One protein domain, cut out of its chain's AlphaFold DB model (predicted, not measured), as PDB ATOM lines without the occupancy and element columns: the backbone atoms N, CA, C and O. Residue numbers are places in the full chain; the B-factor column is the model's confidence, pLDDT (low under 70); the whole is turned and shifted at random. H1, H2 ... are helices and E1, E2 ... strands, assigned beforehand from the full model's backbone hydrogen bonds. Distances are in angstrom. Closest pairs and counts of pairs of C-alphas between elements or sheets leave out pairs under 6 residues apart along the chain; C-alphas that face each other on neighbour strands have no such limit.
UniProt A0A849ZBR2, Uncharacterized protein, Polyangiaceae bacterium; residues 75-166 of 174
ATOM      1  N   PRO A  75     372.928 455.105 439.675       96.56
ATOM      2  CA  PRO A  75     372.409 455.458 438.351       96.56
ATOM      3  C   PRO A  75     373.233 456.535 437.631       96.56
ATOM      4  O   PRO A  75     373.429 456.459 436.418       96.56
ATOM      5  N   THR A  76     373.749 457.525 438.367       97.12
ATOM      6  CA  THR A  76     374.603 458.572 437.791       97.12
ATOM      7  C   THR A  76     375.951 457.998 437.355       97.12
ATOM      8  O   THR A  76     376.391 458.280 436.244       97.12
ATOM      9  N   ILE A  77     376.566 457.132 438.165       97.38
ATOM     10  CA  ILE A  77     377.813 456.429 437.817       97.38
ATOM     11  C   ILE A  77     377.650 455.595 436.542       97.38
ATOM     12  O   ILE A  77     378.461 455.690 435.620       97.38
ATOM     13  N   GLN A  78     376.560 454.834 436.433       97.00
ATOM     14  CA  GLN A  78     376.262 454.052 435.232       97.00
ATOM     15  C   GLN A  78     376.056 454.944 434.003       97.00
ATOM     16  O   GLN A  78     376.524 454.612 432.913       97.00
ATOM     17  N   LYS A  79     375.392 456.095 434.167       97.75
ATOM     18  CA  LYS A  79     375.224 457.085 433.096       97.75
ATOM     19  C   LYS A  79     376.572 457.648 432.636       97.75
ATOM     20  O   LYS A  79     376.807 457.694 431.431       97.75
ATOM     21  N   VAL A  80     377.453 458.007 433.571       98.12
ATOM     22  CA  VAL A  80     378.821 458.474 433.291       98.12
ATOM     23  C   VAL A  80     379.597 457.424 432.493       98.12
ATOM     24  O   VAL A  80     380.097 457.732 431.416       98.12
ATOM     25  N   CYS A  81     379.623 456.166 432.945       97.88
ATOM     26  CA  CYS A  81     380.317 455.086 432.232       97.88
ATOM     27  C   CYS A  81     379.693 454.720 430.882       97.88
ATOM     28  O   CYS A  81     380.373 454.193 430.009       97.88
ATOM     29  N   LYS A  82     378.393 454.952 430.691       97.88
ATOM     30  CA  LYS A  82     377.748 454.734 429.392       97.88
ATOM     31  C   LYS A  82     378.087 455.846 428.397       97.88
ATOM     32  O   LYS A  82     378.167 455.579 427.202       97.88
ATOM     33  N   ALA A  83     378.212 457.081 428.880       97.81
ATOM     34  CA  ALA A  83     378.483 458.249 428.049       97.81
ATOM     35  C   ALA A  83     379.974 458.396 427.713       97.81
ATOM     36  O   ALA A  83     380.310 458.819 426.609       97.81
ATOM     37  N   ALA A  84     380.860 458.051 428.648       97.62
ATOM     38  CA  ALA A  84     382.288 458.237 428.466       97.62
ATOM     39  C   ALA A  84     382.874 457.248 427.435       97.62
ATOM     40  O   ALA A  84     382.557 456.056 427.440       97.62
ATOM     41  N   PRO A  85     383.774 457.708 426.550       96.06
ATOM     42  CA  PRO A  85     384.520 456.817 425.679       96.06
ATOM     43  C   PRO A  85     385.496 455.966 426.497       96.06
ATOM     44  O   PRO A  85     385.960 456.355 427.572       96.06
ATOM     45  N   CYS A  86     385.862 454.812 425.940       96.75
ATOM     46  CA  CYS A  86     386.850 453.909 426.530       96.75
ATOM     47  C   CYS A  86     386.464 453.360 427.913       96.75
ATOM     48  O   CYS A  86     387.346 452.920 428.642       96.75
ATOM     49  N   SER A  87     385.182 453.354 428.293       97.50
ATOM     50  CA  SER A  87     384.761 452.742 429.556       97.50
ATOM     51  C   SER A  87     384.901 451.217 429.529       97.50
ATOM     52  O   SER A  87     384.595 450.567 428.522       97.50
ATOM     53  N   GLY A  88     385.352 450.637 430.638       95.69
ATOM     54  CA  GLY A  88     385.599 449.208 430.812       95.69
ATOM     55  C   GLY A  88     385.839 448.823 432.278       95.69
ATOM     56  O   GLY A  88     385.699 449.668 433.164       95.69
ATOM     57  N   PRO A  89     386.177 447.551 432.559       94.75
ATOM     58  CA  PRO A  89     386.389 447.057 433.921       94.75
ATOM     59  C   PRO A  89     387.498 447.780 434.696       94.75
ATOM     60  O   PRO A  89     387.454 447.797 435.921       94.75
ATOM     61  N   MET A  90     388.475 448.372 434.000       94.56
ATOM     62  CA  MET A  90     389.573 449.128 434.618       94.56
ATOM     63  C   MET A  90     389.345 450.647 434.590       94.56
ATOM     64  O   MET A  90     390.244 451.411 434.948       94.56
ATOM     65  N   SER A  91     388.174 451.109 434.141       97.00
ATOM     66  CA  SER A  91     387.819 452.527 434.231       97.00
ATOM     67  C   SER A  91     387.587 452.942 435.673       97.00
ATOM     68  O   SER A  91     387.052 452.184 436.483       97.00
ATOM     69  N   ARG A  92     387.964 454.182 435.971       96.75
ATOM     70  CA  ARG A  92     387.843 454.774 437.303       96.75
ATOM     71  C   ARG A  92     387.058 456.062 437.211       96.75
ATOM     72  O   ARG A  92     387.266 456.848 436.291       96.75
ATOM     73  N   ILE A  93     386.195 456.295 438.180       97.94
ATOM     74  CA  ILE A  93     385.472 457.543 438.360       97.94
ATOM     75  C   ILE A  93     385.914 458.146 439.682       97.94
ATOM     76  O   ILE A  93     385.691 457.573 440.743       97.94
ATOM     77  N   VAL A  94     386.512 459.325 439.617       98.12
ATOM     78  CA  VAL A  94     386.850 460.127 440.786       98.12
ATOM     79  C   VAL A  94     385.684 461.066 441.072       98.12
ATOM     80  O   VAL A  94     385.280 461.861 440.218       98.12
ATOM     81  N   VAL A  95     385.134 460.982 442.278       97.62
ATOM     82  CA  VAL A  95     384.069 461.871 442.744       97.62
ATOM     83  C   VAL A  95     384.715 463.126 443.317       97.62
ATOM     84  O   VAL A  95     385.466 463.067 444.297       97.62
ATOM     85  N   LEU A  96     384.431 464.269 442.699       97.81
ATOM     86  CA  LEU A  96     384.936 465.563 443.138       97.81
ATOM     87  C   LEU A  96     383.880 466.257 443.995       97.81
ATOM     88  O   LEU A  96     382.746 466.473 443.553       97.81
ATOM     89  N   ARG A  97     384.269 466.641 445.212       97.62
ATOM     90  CA  ARG A  97     383.384 467.280 446.191       97.62
ATOM     91  C   ARG A  97     383.839 468.682 446.569       97.62
ATOM     92  O   ARG A  97     385.033 468.981 446.592       97.62
ATOM     93  N   SER A  98     382.873 469.528 446.909       96.62
ATOM     94  CA  SER A  98     383.093 470.800 447.598       96.62
ATOM     95  C   SER A  98     382.347 470.750 448.931       96.62
ATOM     96  O   SER A  98     381.119 470.846 448.976       96.62
ATOM     97  N   GLY A  99     383.091 470.488 450.009       94.81
ATOM     98  CA  GLY A  99     382.506 470.064 451.282       94.81
ATOM     99  C   GLY A  99     381.815 468.708 451.134       94.81
ATOM    100  O   GLY A  99     382.404 467.756 450.630       94.81
ATOM    101  N   GLU A 100     380.551 468.634 451.536       94.44
ATOM    102  CA  GLU A 100     379.741 467.410 451.460       94.44
ATOM    103  C   GLU A 100     379.104 467.186 450.082       94.44
ATOM    104  O   GLU A 100     378.692 466.066 449.780       94.44
ATOM    105  N   LYS A 101     379.049 468.220 449.232       95.69
ATOM    106  CA  LYS A 101     378.337 468.183 447.948       95.69
ATOM    107  C   LYS A 101     379.200 467.641 446.823       95.69
ATOM    108  O   LYS A 101     380.349 468.063 446.669       95.69
ATOM    109  N   ILE A 102     378.621 466.781 445.992       97.06
ATOM    110  CA  ILE A 102     379.248 466.333 444.748       97.06
ATOM    111  C   ILE A 102     379.125 467.456 443.719       97.06
ATOM    112  O   ILE A 102     378.033 467.930 443.418       97.06
ATOM    113  N   VAL A 103     380.253 467.901 443.166       97.81
ATOM    114  CA  VAL A 103     380.265 468.956 442.139       97.81
ATOM    115  C   VAL A 103     380.545 468.404 440.748       97.81
ATOM    116  O   VAL A 103     380.013 468.925 439.762       97.81
ATOM    117  N   ARG A 104     381.370 467.354 440.654       98.19
ATOM    118  CA  ARG A 104     381.772 466.730 439.391       98.19
ATOM    119  C   ARG A 104     382.083 465.248 439.567       98.19
ATOM    120  O   ARG A 104     382.514 464.821 440.636       98.19
ATOM    121  N   TYR A 105     381.965 464.508 438.475       98.38
ATOM    122  CA  TYR A 105     382.571 463.192 438.306       98.38
ATOM    123  C   TYR A 105     383.666 463.289 437.252       98.38
ATOM    124  O   TYR A 105     383.440 463.843 436.180       98.38
ATOM    125  N   LEU A 106     384.842 462.752 437.545       98.44
ATOM    126  CA  LEU A 106     385.951 462.647 436.606       98.44
ATOM    127  C   LEU A 106     386.126 461.181 436.216       98.44
ATOM    128  O   LEU A 106     386.536 460.369 437.034       98.44
ATOM    129  N   HIS A 107     385.816 460.844 434.972       98.56
ATOM    130  CA  HIS A 107     386.025 459.517 434.417       98.56
ATOM    131  C   HIS A 107     387.405 459.411 433.760       98.56
ATOM    132  O   HIS A 107     387.709 460.134 432.810       98.56
ATOM    133  N   HIS A 108     388.200 458.447 434.214       97.44
ATOM    134  CA  HIS A 108     389.410 457.974 433.556       97.44
ATOM    135  C   HIS A 108     389.106 456.663 432.827       97.44
ATOM    136  O   HIS A 108     388.729 455.668 433.454       97.44
ATOM    137  N   GLY A 109     389.269 456.663 431.501       95.88
ATOM    138  CA  GLY A 109     388.966 455.486 430.689       95.88
ATOM    139  C   GLY A 109     389.918 454.307 430.906       95.88
ATOM    140  O   GLY A 109     390.983 454.417 431.511       95.88
ATOM    141  N   ASP A 110     389.489 453.154 430.403       96.94
ATOM    142  CA  ASP A 110     390.183 451.876 430.495       96.94
ATOM    143  C   ASP A 110     391.340 451.799 429.485       96.94
ATOM    144  O   ASP A 110     391.135 451.799 428.265       96.94
ATOM    145  N   ILE A 111     392.563 451.686 430.003       94.56
ATOM    146  CA  ILE A 111     393.788 451.569 429.201       94.56
ATOM    147  C   ILE A 111     393.856 450.279 428.367       94.56
ATOM    148  O   ILE A 111     394.583 450.223 427.379       94.56
ATOM    149  N   GLN A 112     393.106 449.235 428.737       96.44
ATOM    150  CA  GLN A 112     393.022 447.994 427.962       96.44
ATOM    151  C   GLN A 112     392.108 448.146 426.743       96.44
ATOM    152  O   GLN A 112     392.212 447.368 425.796       96.44
ATOM    153  N   ARG A 113     391.216 449.145 426.751       95.88
ATOM    154  CA  ARG A 113     390.321 449.450 425.625       95.88
ATOM    155  C   ARG A 113     390.877 450.524 424.707       95.88
ATOM    156  O   ARG A 113     390.668 450.461 423.501       95.88
ATOM    157  N   CYS A 114     391.578 451.498 425.272       95.31
ATOM    158  CA  CYS A 114     392.171 452.598 424.533       95.31
ATOM    159  C   CYS A 114     393.595 452.836 425.022       95.31
ATOM    160  O   CYS A 114     393.815 452.975 426.215       95.31
ATOM    161  N   SER A 115     394.555 452.974 424.104       93.81
ATOM    162  CA  SER A 115     395.957 453.226 424.472       93.81
ATOM    163  C   SER A 115     396.162 454.542 425.238       93.81
ATOM    164  O   SER A 115     397.110 454.648 426.006       93.81
ATOM    165  N   HIS A 116     395.308 455.539 424.998       94.00
ATOM    166  CA  HIS A 116     395.388 456.880 425.583       94.00
ATOM    167  C   HIS A 116     393.966 457.371 425.899       94.00
ATOM    168  O   HIS A 116     393.417 458.194 425.159       94.00
ATOM    169  N   PRO A 117     393.303 456.794 426.919       96.25
ATOM    170  CA  PRO A 117     391.914 457.112 427.207       96.25
ATOM    171  C   PRO A 117     391.802 458.560 427.699       96.25
ATOM    172  O   PRO A 117     392.581 458.961 428.565       96.25
ATOM    173  N   PRO A 118     390.856 459.361 427.183       96.69
ATOM    174  CA  PRO A 118     390.682 460.725 427.656       96.69
ATOM    175  C   PRO A 118     390.158 460.749 429.097       96.69
ATOM    176  O   PRO A 118     389.527 459.800 429.574       96.69
ATOM    177  N   SER A 119     390.393 461.873 429.764       97.75
ATOM    178  CA  SER A 119     389.758 462.208 431.035       97.75
ATOM    179  C   SER A 119     388.499 463.022 430.751       97.75
ATOM    180  O   SER A 119     388.586 464.076 430.125       97.75
ATOM    181  N   VAL A 120     387.333 462.550 431.186       98.56
ATOM    182  CA  VAL A 120     386.046 463.205 430.900       98.56
ATOM    183  C   VAL A 120     385.387 463.647 432.194       98.56
ATOM    184  O   VAL A 120     385.242 462.862 433.129       98.56
ATOM    185  N   TYR A 121     384.987 464.909 432.249       98.62
ATOM    186  CA  TYR A 121     384.304 465.502 433.383       98.62
ATOM    187  C   TYR A 121     382.801 465.537 433.139       98.62
ATOM    188  O   TYR A 121     382.333 465.952 432.078       98.62
ATOM    189  N   PHE A 122     382.048 465.195 434.173       98.62
ATOM    190  CA  PHE A 122     380.596 465.250 434.205       98.62
ATOM    191  C   PHE A 122     380.128 466.079 435.399       98.62
ATOM    192  O   PHE A 122     380.806 466.147 436.425       98.62
ATOM    193  N   ASP A 123     378.971 466.720 435.279       98.19
ATOM    194  CA  ASP A 123     378.299 467.378 436.397       98.19
ATOM    195  C   ASP A 123     377.660 466.368 437.371       98.19
ATOM    196  O   ASP A 123     377.674 465.159 437.139       98.19
ATOM    197  N   ALA A 124     377.064 466.859 438.462       96.94
ATOM    198  CA  ALA A 124     376.386 466.021 439.456       96.94
ATOM    199  C   ALA A 124     375.211 465.189 438.882       96.94
ATOM    200  O   ALA A 124     374.822 464.181 439.466       96.94
ATOM    201  N   ASN A 125     374.672 465.566 437.716       97.00
ATOM    202  CA  ASN A 125     373.583 464.870 437.025       97.00
ATOM    203  C   ASN A 125     374.093 463.907 435.930       97.00
ATOM    204  O   ASN A 125     373.296 463.321 435.181       97.00
ATOM    205  N   GLY A 126     375.413 463.759 435.792       97.50
ATOM    206  CA  GLY A 126     376.055 462.928 434.778       97.50
ATOM    207  C   GLY A 126     375.980 463.505 433.360       97.50
ATOM    208  O   GLY A 126     375.990 462.734 432.404       97.50
ATOM    209  N   ALA A 127     375.825 464.822 433.196       98.38
ATOM    210  CA  ALA A 127     375.981 465.493 431.905       98.38
ATOM    211  C   ALA A 127     377.449 465.877 431.687       98.38
ATOM    212  O   ALA A 127     378.102 466.369 432.606       98.38
ATOM    213  N   GLU A 128     377.979 465.642 430.486       98.31
ATOM    214  CA  GLU A 128     379.368 465.976 430.157       98.31
ATOM    215  C   GLU A 128     379.588 467.494 430.196       98.31
ATOM    216  O   GLU A 128     378.800 468.262 429.645       98.31
ATOM    217  N   VAL A 129     380.671 467.923 430.844       98.25
ATOM    218  CA  VAL A 129     381.068 469.339 430.927       98.25
ATOM    219  C   VAL A 129     382.378 469.634 430.204       98.25
ATOM    220  O   VAL A 129     382.652 470.792 429.887       98.25
ATOM    221  N   GLY A 130     383.200 468.615 429.957       97.88
ATOM    222  CA  GLY A 130     384.471 468.781 429.271       97.88
ATOM    223  C   GLY A 130     385.262 467.486 429.170       97.88
ATOM    224  O   GLY A 130     385.129 466.590 430.000       97.88
ATOM    225  N   THR A 131     386.124 467.433 428.163       98.12
ATOM    226  CA  THR A 131     386.988 466.293 427.873       98.12
ATOM    227  C   THR A 131     388.425 466.780 427.707       98.12
ATOM    228  O   THR A 131     388.678 467.725 426.959       98.12
ATOM    229  N   ILE A 132     389.366 466.122 428.385       97.38
ATOM    230  CA  ILE A 132     390.807 466.361 428.272       97.38
ATOM    231  C   ILE A 132     391.444 465.155 427.566       97.38
ATOM    232  O   ILE A 132     391.423 464.040 428.104       97.38
ATOM    233  N   PRO A 133     392.010 465.337 426.361       94.69
ATOM    234  CA  PRO A 133     392.687 464.259 425.656       94.69
ATOM    235  C   PRO A 133     394.009 463.915 426.352       94.69
ATOM    236  O   PRO A 133     394.891 464.756 426.473       94.69
ATOM    237  N   MET A 134     394.186 462.655 426.754       89.38
ATOM    238  CA  MET A 134     395.408 462.178 427.421       89.38
ATOM    239  C   MET A 134     396.477 461.757 426.405       89.38
ATOM    240  O   MET A 134     396.940 460.615 426.399       89.38
ATOM    241  N   LYS A 135     396.836 462.660 425.489       90.19
ATOM    242  CA  LYS A 135     397.945 462.415 424.558       90.19
ATOM    243  C   LYS A 135     399.282 462.524 425.299       90.19
ATOM    244  O   LYS A 135     399.357 463.229 426.304       90.19
ATOM    245  N   PRO A 136     400.345 461.852 424.826       90.44
ATOM    246  CA  PRO A 136     401.684 462.082 425.349       90.44
ATOM    247  C   PRO A 136     402.056 463.560 425.213       90.44
ATOM    248  O   PRO A 136     402.012 464.105 424.113       90.44
ATOM    249  N   ILE A 137     402.428 464.183 426.327       93.06
ATOM    250  CA  ILE A 137     402.876 465.576 426.386       93.06
ATOM    251  C   ILE A 137     404.294 465.646 426.938       93.06
ATOM    252  O   ILE A 137     404.737 464.781 427.700       93.06
ATOM    253  N   GLN A 138     405.017 466.697 426.565       95.62
ATOM    254  CA  GLN A 138     406.336 466.961 427.117       95.62
ATOM    255  C   GLN A 138     406.204 467.670 428.470       95.62
ATOM    256  O   GLN A 138     405.538 468.700 428.573       95.62
ATOM    257  N   ARG A 139     406.873 467.151 429.505       94.88
ATOM    258  CA  ARG A 139     406.929 467.802 430.823       94.88
ATOM    259  C   ARG A 139     407.564 469.195 430.712       94.88
ATOM    260  O   ARG A 139     408.592 469.359 430.060       94.88
ATOM    261  N   GLY A 140     406.967 470.174 431.377       95.25
ATOM    262  CA  GLY A 140     407.327 471.588 431.373       95.25
ATOM    263  C   GLY A 140     406.799 472.373 430.169       95.25
ATOM    264  O   GLY A 140     407.013 473.586 430.111       95.25
ATOM    265  N   SER A 141     406.129 471.718 429.215       97.06
ATOM    266  CA  SER A 141     405.576 472.384 428.033       97.06
ATOM    267  C   SER A 141     404.385 473.282 428.379       97.06
ATOM    268  O   SER A 141     403.717 473.113 429.400       97.06
ATOM    269  N   ASP A 142     404.078 474.231 427.497       97.19
ATOM    270  CA  ASP A 142     402.869 475.052 427.637       97.19
ATOM    271  C   ASP A 142     401.580 474.231 427.459       97.19
ATOM    272  O   ASP A 142     400.529 474.614 427.972       97.19
ATOM    273  N   GLU A 143     401.665 473.075 426.796       95.50
ATOM    274  CA  GLU A 143     400.559 472.124 426.686       95.50
ATOM    275  C   GLU A 143     400.230 471.480 428.039       95.50
ATOM    276  O   GLU A 143     399.058 471.418 428.401       95.50
ATOM    277  N   GLU A 144     401.240 471.099 428.833       96.06
ATOM    278  CA  GLU A 144     401.035 470.601 430.203       96.06
ATOM    279  C   GLU A 144     400.339 471.652 431.072       96.06
ATOM    280  O   GLU A 144     399.306 471.369 431.675       96.06
ATOM    281  N   LYS A 145     400.809 472.907 431.040       96.56
ATOM    282  CA  LYS A 145     400.168 474.008 431.784       96.56
ATOM    283  C   LYS A 145     398.716 474.227 431.360       96.56
ATOM    284  O   LYS A 145     397.874 474.567 432.191       96.56
ATOM    285  N   LYS A 146     398.416 474.072 430.066       96.50
ATOM    286  CA  LYS A 146     397.052 474.189 429.542       96.50
ATOM    287  C   LYS A 146     396.173 473.044 430.041       96.50
ATOM    288  O   LYS A 146     395.055 473.305 430.469       96.50
ATOM    289  N   ILE A 147     396.681 471.815 430.021       96.12
ATOM    290  CA  ILE A 147     395.982 470.636 430.539       96.12
ATOM    291  C   ILE A 147     395.699 470.791 432.036       96.12
ATOM    292  O   ILE A 147     394.564 470.581 432.459       96.12
ATOM    293  N   ASP A 148     396.671 471.250 432.822       96.06
ATOM    294  CA  ASP A 148     396.482 471.529 434.249       96.06
ATOM    295  C   ASP A 148     395.420 472.613 434.484       96.06
ATOM    296  O   ASP A 148     394.556 472.479 435.358       96.06
ATOM    297  N   ALA A 149     395.434 473.677 433.676       97.38
ATOM    298  CA  ALA A 149     394.420 474.724 433.729       97.38
ATOM    299  C   ALA A 149     393.022 474.198 433.356       97.38
ATOM    300  O   ALA A 149     392.037 474.569 433.997       97.38
ATOM    301  N   ASP A 150     392.927 473.309 432.365       97.38
ATOM    302  CA  ASP A 150     391.675 472.668 431.967       97.38
ATOM    303  C   ASP A 150     391.167 471.717 433.064       97.38
ATOM    304  O   ASP A 150     389.983 471.760 433.404       97.38
ATOM    305  N   HIS A 151     392.048 470.941 433.708       97.31
ATOM    306  CA  HIS A 151     391.701 470.123 434.876       97.31
ATOM    307  C   HIS A 151     391.148 470.989 436.014       97.31
ATOM    308  O   HIS A 151     390.077 470.692 436.550       97.31
ATOM    309  N   ALA A 152     391.827 472.089 436.355       97.25
ATOM    310  CA  ALA A 152     391.379 473.014 437.394       97.25
ATOM    311  C   ALA A 152     390.024 473.659 437.051       97.25
ATOM    312  O   ALA A 152     389.140 473.764 437.908       97.25
ATOM    313  N   LYS A 153     389.835 474.047 435.784       97.94
ATOM    314  CA  LYS A 153     388.587 474.622 435.277       97.94
ATOM    315  C   LYS A 153     387.433 473.624 435.365       97.94
ATOM    316  O   LYS A 153     386.382 473.959 435.914       97.94
ATOM    317  N   PHE A 154     387.603 472.411 434.841       97.88
ATOM    318  CA  PHE A 154     386.526 471.421 434.795       97.88
ATOM    319  C   PHE A 154     386.212 470.820 436.164       97.88
ATOM    320  O   PHE A 154     385.047 470.513 436.422       97.88
ATOM    321  N   ALA A 155     387.196 470.743 437.068       97.44
ATOM    322  CA  ALA A 155     386.986 470.340 438.457       97.44
ATOM    323  C   ALA A 155     386.069 471.299 439.235       97.44
ATOM    324  O   ALA A 155     385.498 470.897 440.248       97.44
ATOM    325  N   ALA A 156     385.904 472.548 438.774       96.25
ATOM    326  CA  ALA A 156     385.033 473.554 439.390       96.25
ATOM    327  C   ALA A 156     385.310 473.758 440.897       96.25
ATOM    328  O   ALA A 156     384.391 473.927 441.698       96.25
ATOM    329  N   GLY A 157     386.588 473.696 441.293       95.88
ATOM    330  CA  GLY A 157     387.020 473.804 442.692       95.88
ATOM    331  C   GLY A 157     386.753 472.562 443.554       95.88
ATOM    332  O   GLY A 157     387.058 472.579 444.747       95.88
ATOM    333  N   GLY A 158     386.204 471.490 442.977       97.19
ATOM    334  CA  GLY A 158     386.027 470.209 443.648       97.19
ATOM    335  C   GLY A 158     387.356 469.514 443.925       97.19
ATOM    336  O   GLY A 158     388.284 469.568 443.117       97.19
ATOM    337  N   LYS A 159     387.439 468.835 445.069       97.00
ATOM    338  CA  LYS A 159     388.579 467.996 445.451       97.00
ATOM    339  C   LYS A 159     388.210 466.518 445.309       97.00
ATOM    340  O   LYS A 159     387.075 466.169 445.640       97.00
ATOM    341  N   PRO A 160     389.137 465.656 444.856       96.75
ATOM    342  CA  PRO A 160     388.961 464.209 444.925       96.75
ATOM    343  C   PRO A 160     388.623 463.782 446.350       96.75
ATOM    344  O   PRO A 160     389.344 464.136 447.283       96.75
ATOM    345  N   ALA A 161     387.517 463.065 446.511       95.31
ATOM    346  CA  ALA A 161     387.100 462.525 447.802       95.31
ATOM    347  C   ALA A 161     387.082 460.994 447.786       95.31
ATOM    348  O   ALA A 161     387.540 460.351 448.725       95.31
ATOM    349  N   GLU A 162     386.554 460.418 446.709       94.56
ATOM    350  CA  GLU A 162     386.276 458.990 446.579       94.56
ATOM    351  C   GLU A 162     386.574 458.550 445.145       94.56
ATOM    352  O   GLU A 162     386.447 459.341 444.204       94.56
ATOM    353  N   GLU A 163     386.940 457.285 444.975       96.44
ATOM    354  CA  GLU A 163     387.067 456.649 443.669       96.44
ATOM    355  C   GLU A 163     386.035 455.523 443.560       96.44
ATOM    356  O   GLU A 163     385.699 454.865 444.542       96.44
ATOM    357  N   THR A 164     385.484 455.311 442.373       96.12
ATOM    358  CA  THR A 164     384.570 454.205 442.110       96.12
ATOM    359  C   THR A 164     384.780 453.628 440.720       96.12
ATOM    360  O   THR A 164     385.216 454.324 439.805       96.12
ATOM    361  N   ASP A 165     384.494 452.343 440.550       95.56
ATOM    362  CA  ASP A 165     384.451 451.712 439.235       95.56
ATOM    363  C   ASP A 165     383.082 451.916 438.554       95.56
ATOM    364  O   ASP A 165     382.134 452.461 439.123       95.56
ATOM    365  N   CYS A 166     382.940 451.427 437.322       95.38
ATOM    366  CA  CYS A 166     381.666 451.494 436.600       95.38
ATOM    367  C   CYS A 166     380.538 450.636 437.202       95.38
ATOM    368  O   CYS A 166     379.394 450.742 436.754       95.38
TER     369      CYS A 166
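What this domain is: This is residues 75 to 166 of the 174 residues of an uncharacterized protein of Polyangiaceae bacterium (UniProt A0A849ZBR2). A strongly twisted sheet of five strands has the short helix H1 over one face and the longer helix H2 on the opposite face, making three layers. H2 packs on the sheet with residues 147 to 155, while residues 138 to 143, with its first two, stick out. The 92 printed residues include H1, E1, E2, E3, E4, H2 and E5 in chain order; the antiparallel sheet runs E4, E3, E2, E1, E5, and the class is mixed. The whole is compact, with a radius of gyration of the C-alphas of 12.9 A and spans of 37 by 31 by 19 A.

Where its parts are: H1, residues 75 to 83, begins at C-alpha 75 (372.409, 455.458, 438.351). E1, residues 92 to 98, is 19.6 A long and E2, residues 101 to 108, 20.8 A. E3 spans residues 119 to 123 and E4 residues 128 to 132. H2, residues 142 to 155, is 19.8 A long. E5, residues 159 to 164, ends at C-alpha 164 (384.570, 454.205, 442.110).

How they stand to each other: E1 to E4 form a meander, each strand the antiparallel neighbour of the one before. Within hydrogen-bond range are N 94 and O 106 of the neighbours E1 and E2 at 2.8 A, N 107 and O 120 of E2 and E3 at 2.8 A, N 121 and O 130 of E3 and E4 at 2.8 A, and N 95 and O 162 of the antiparallel neighbours E1 and E5 at 2.9 A. H1's height over the sheet is 9.0 A; its closest C-alphas to E2 are Val 80 and His 107, 7.4 A. H2's closest to E4 are Phe 154 and Gly 130, 6.5 A. In both helices every O i to N i+4 pair is within range.

The domain as a whole: The C-alphas farthest apart, Pro 75 and Gly 140, are 39.1 A apart. The printed part has no cut, no link is long, and no printed residue is under 70 in pLDDT.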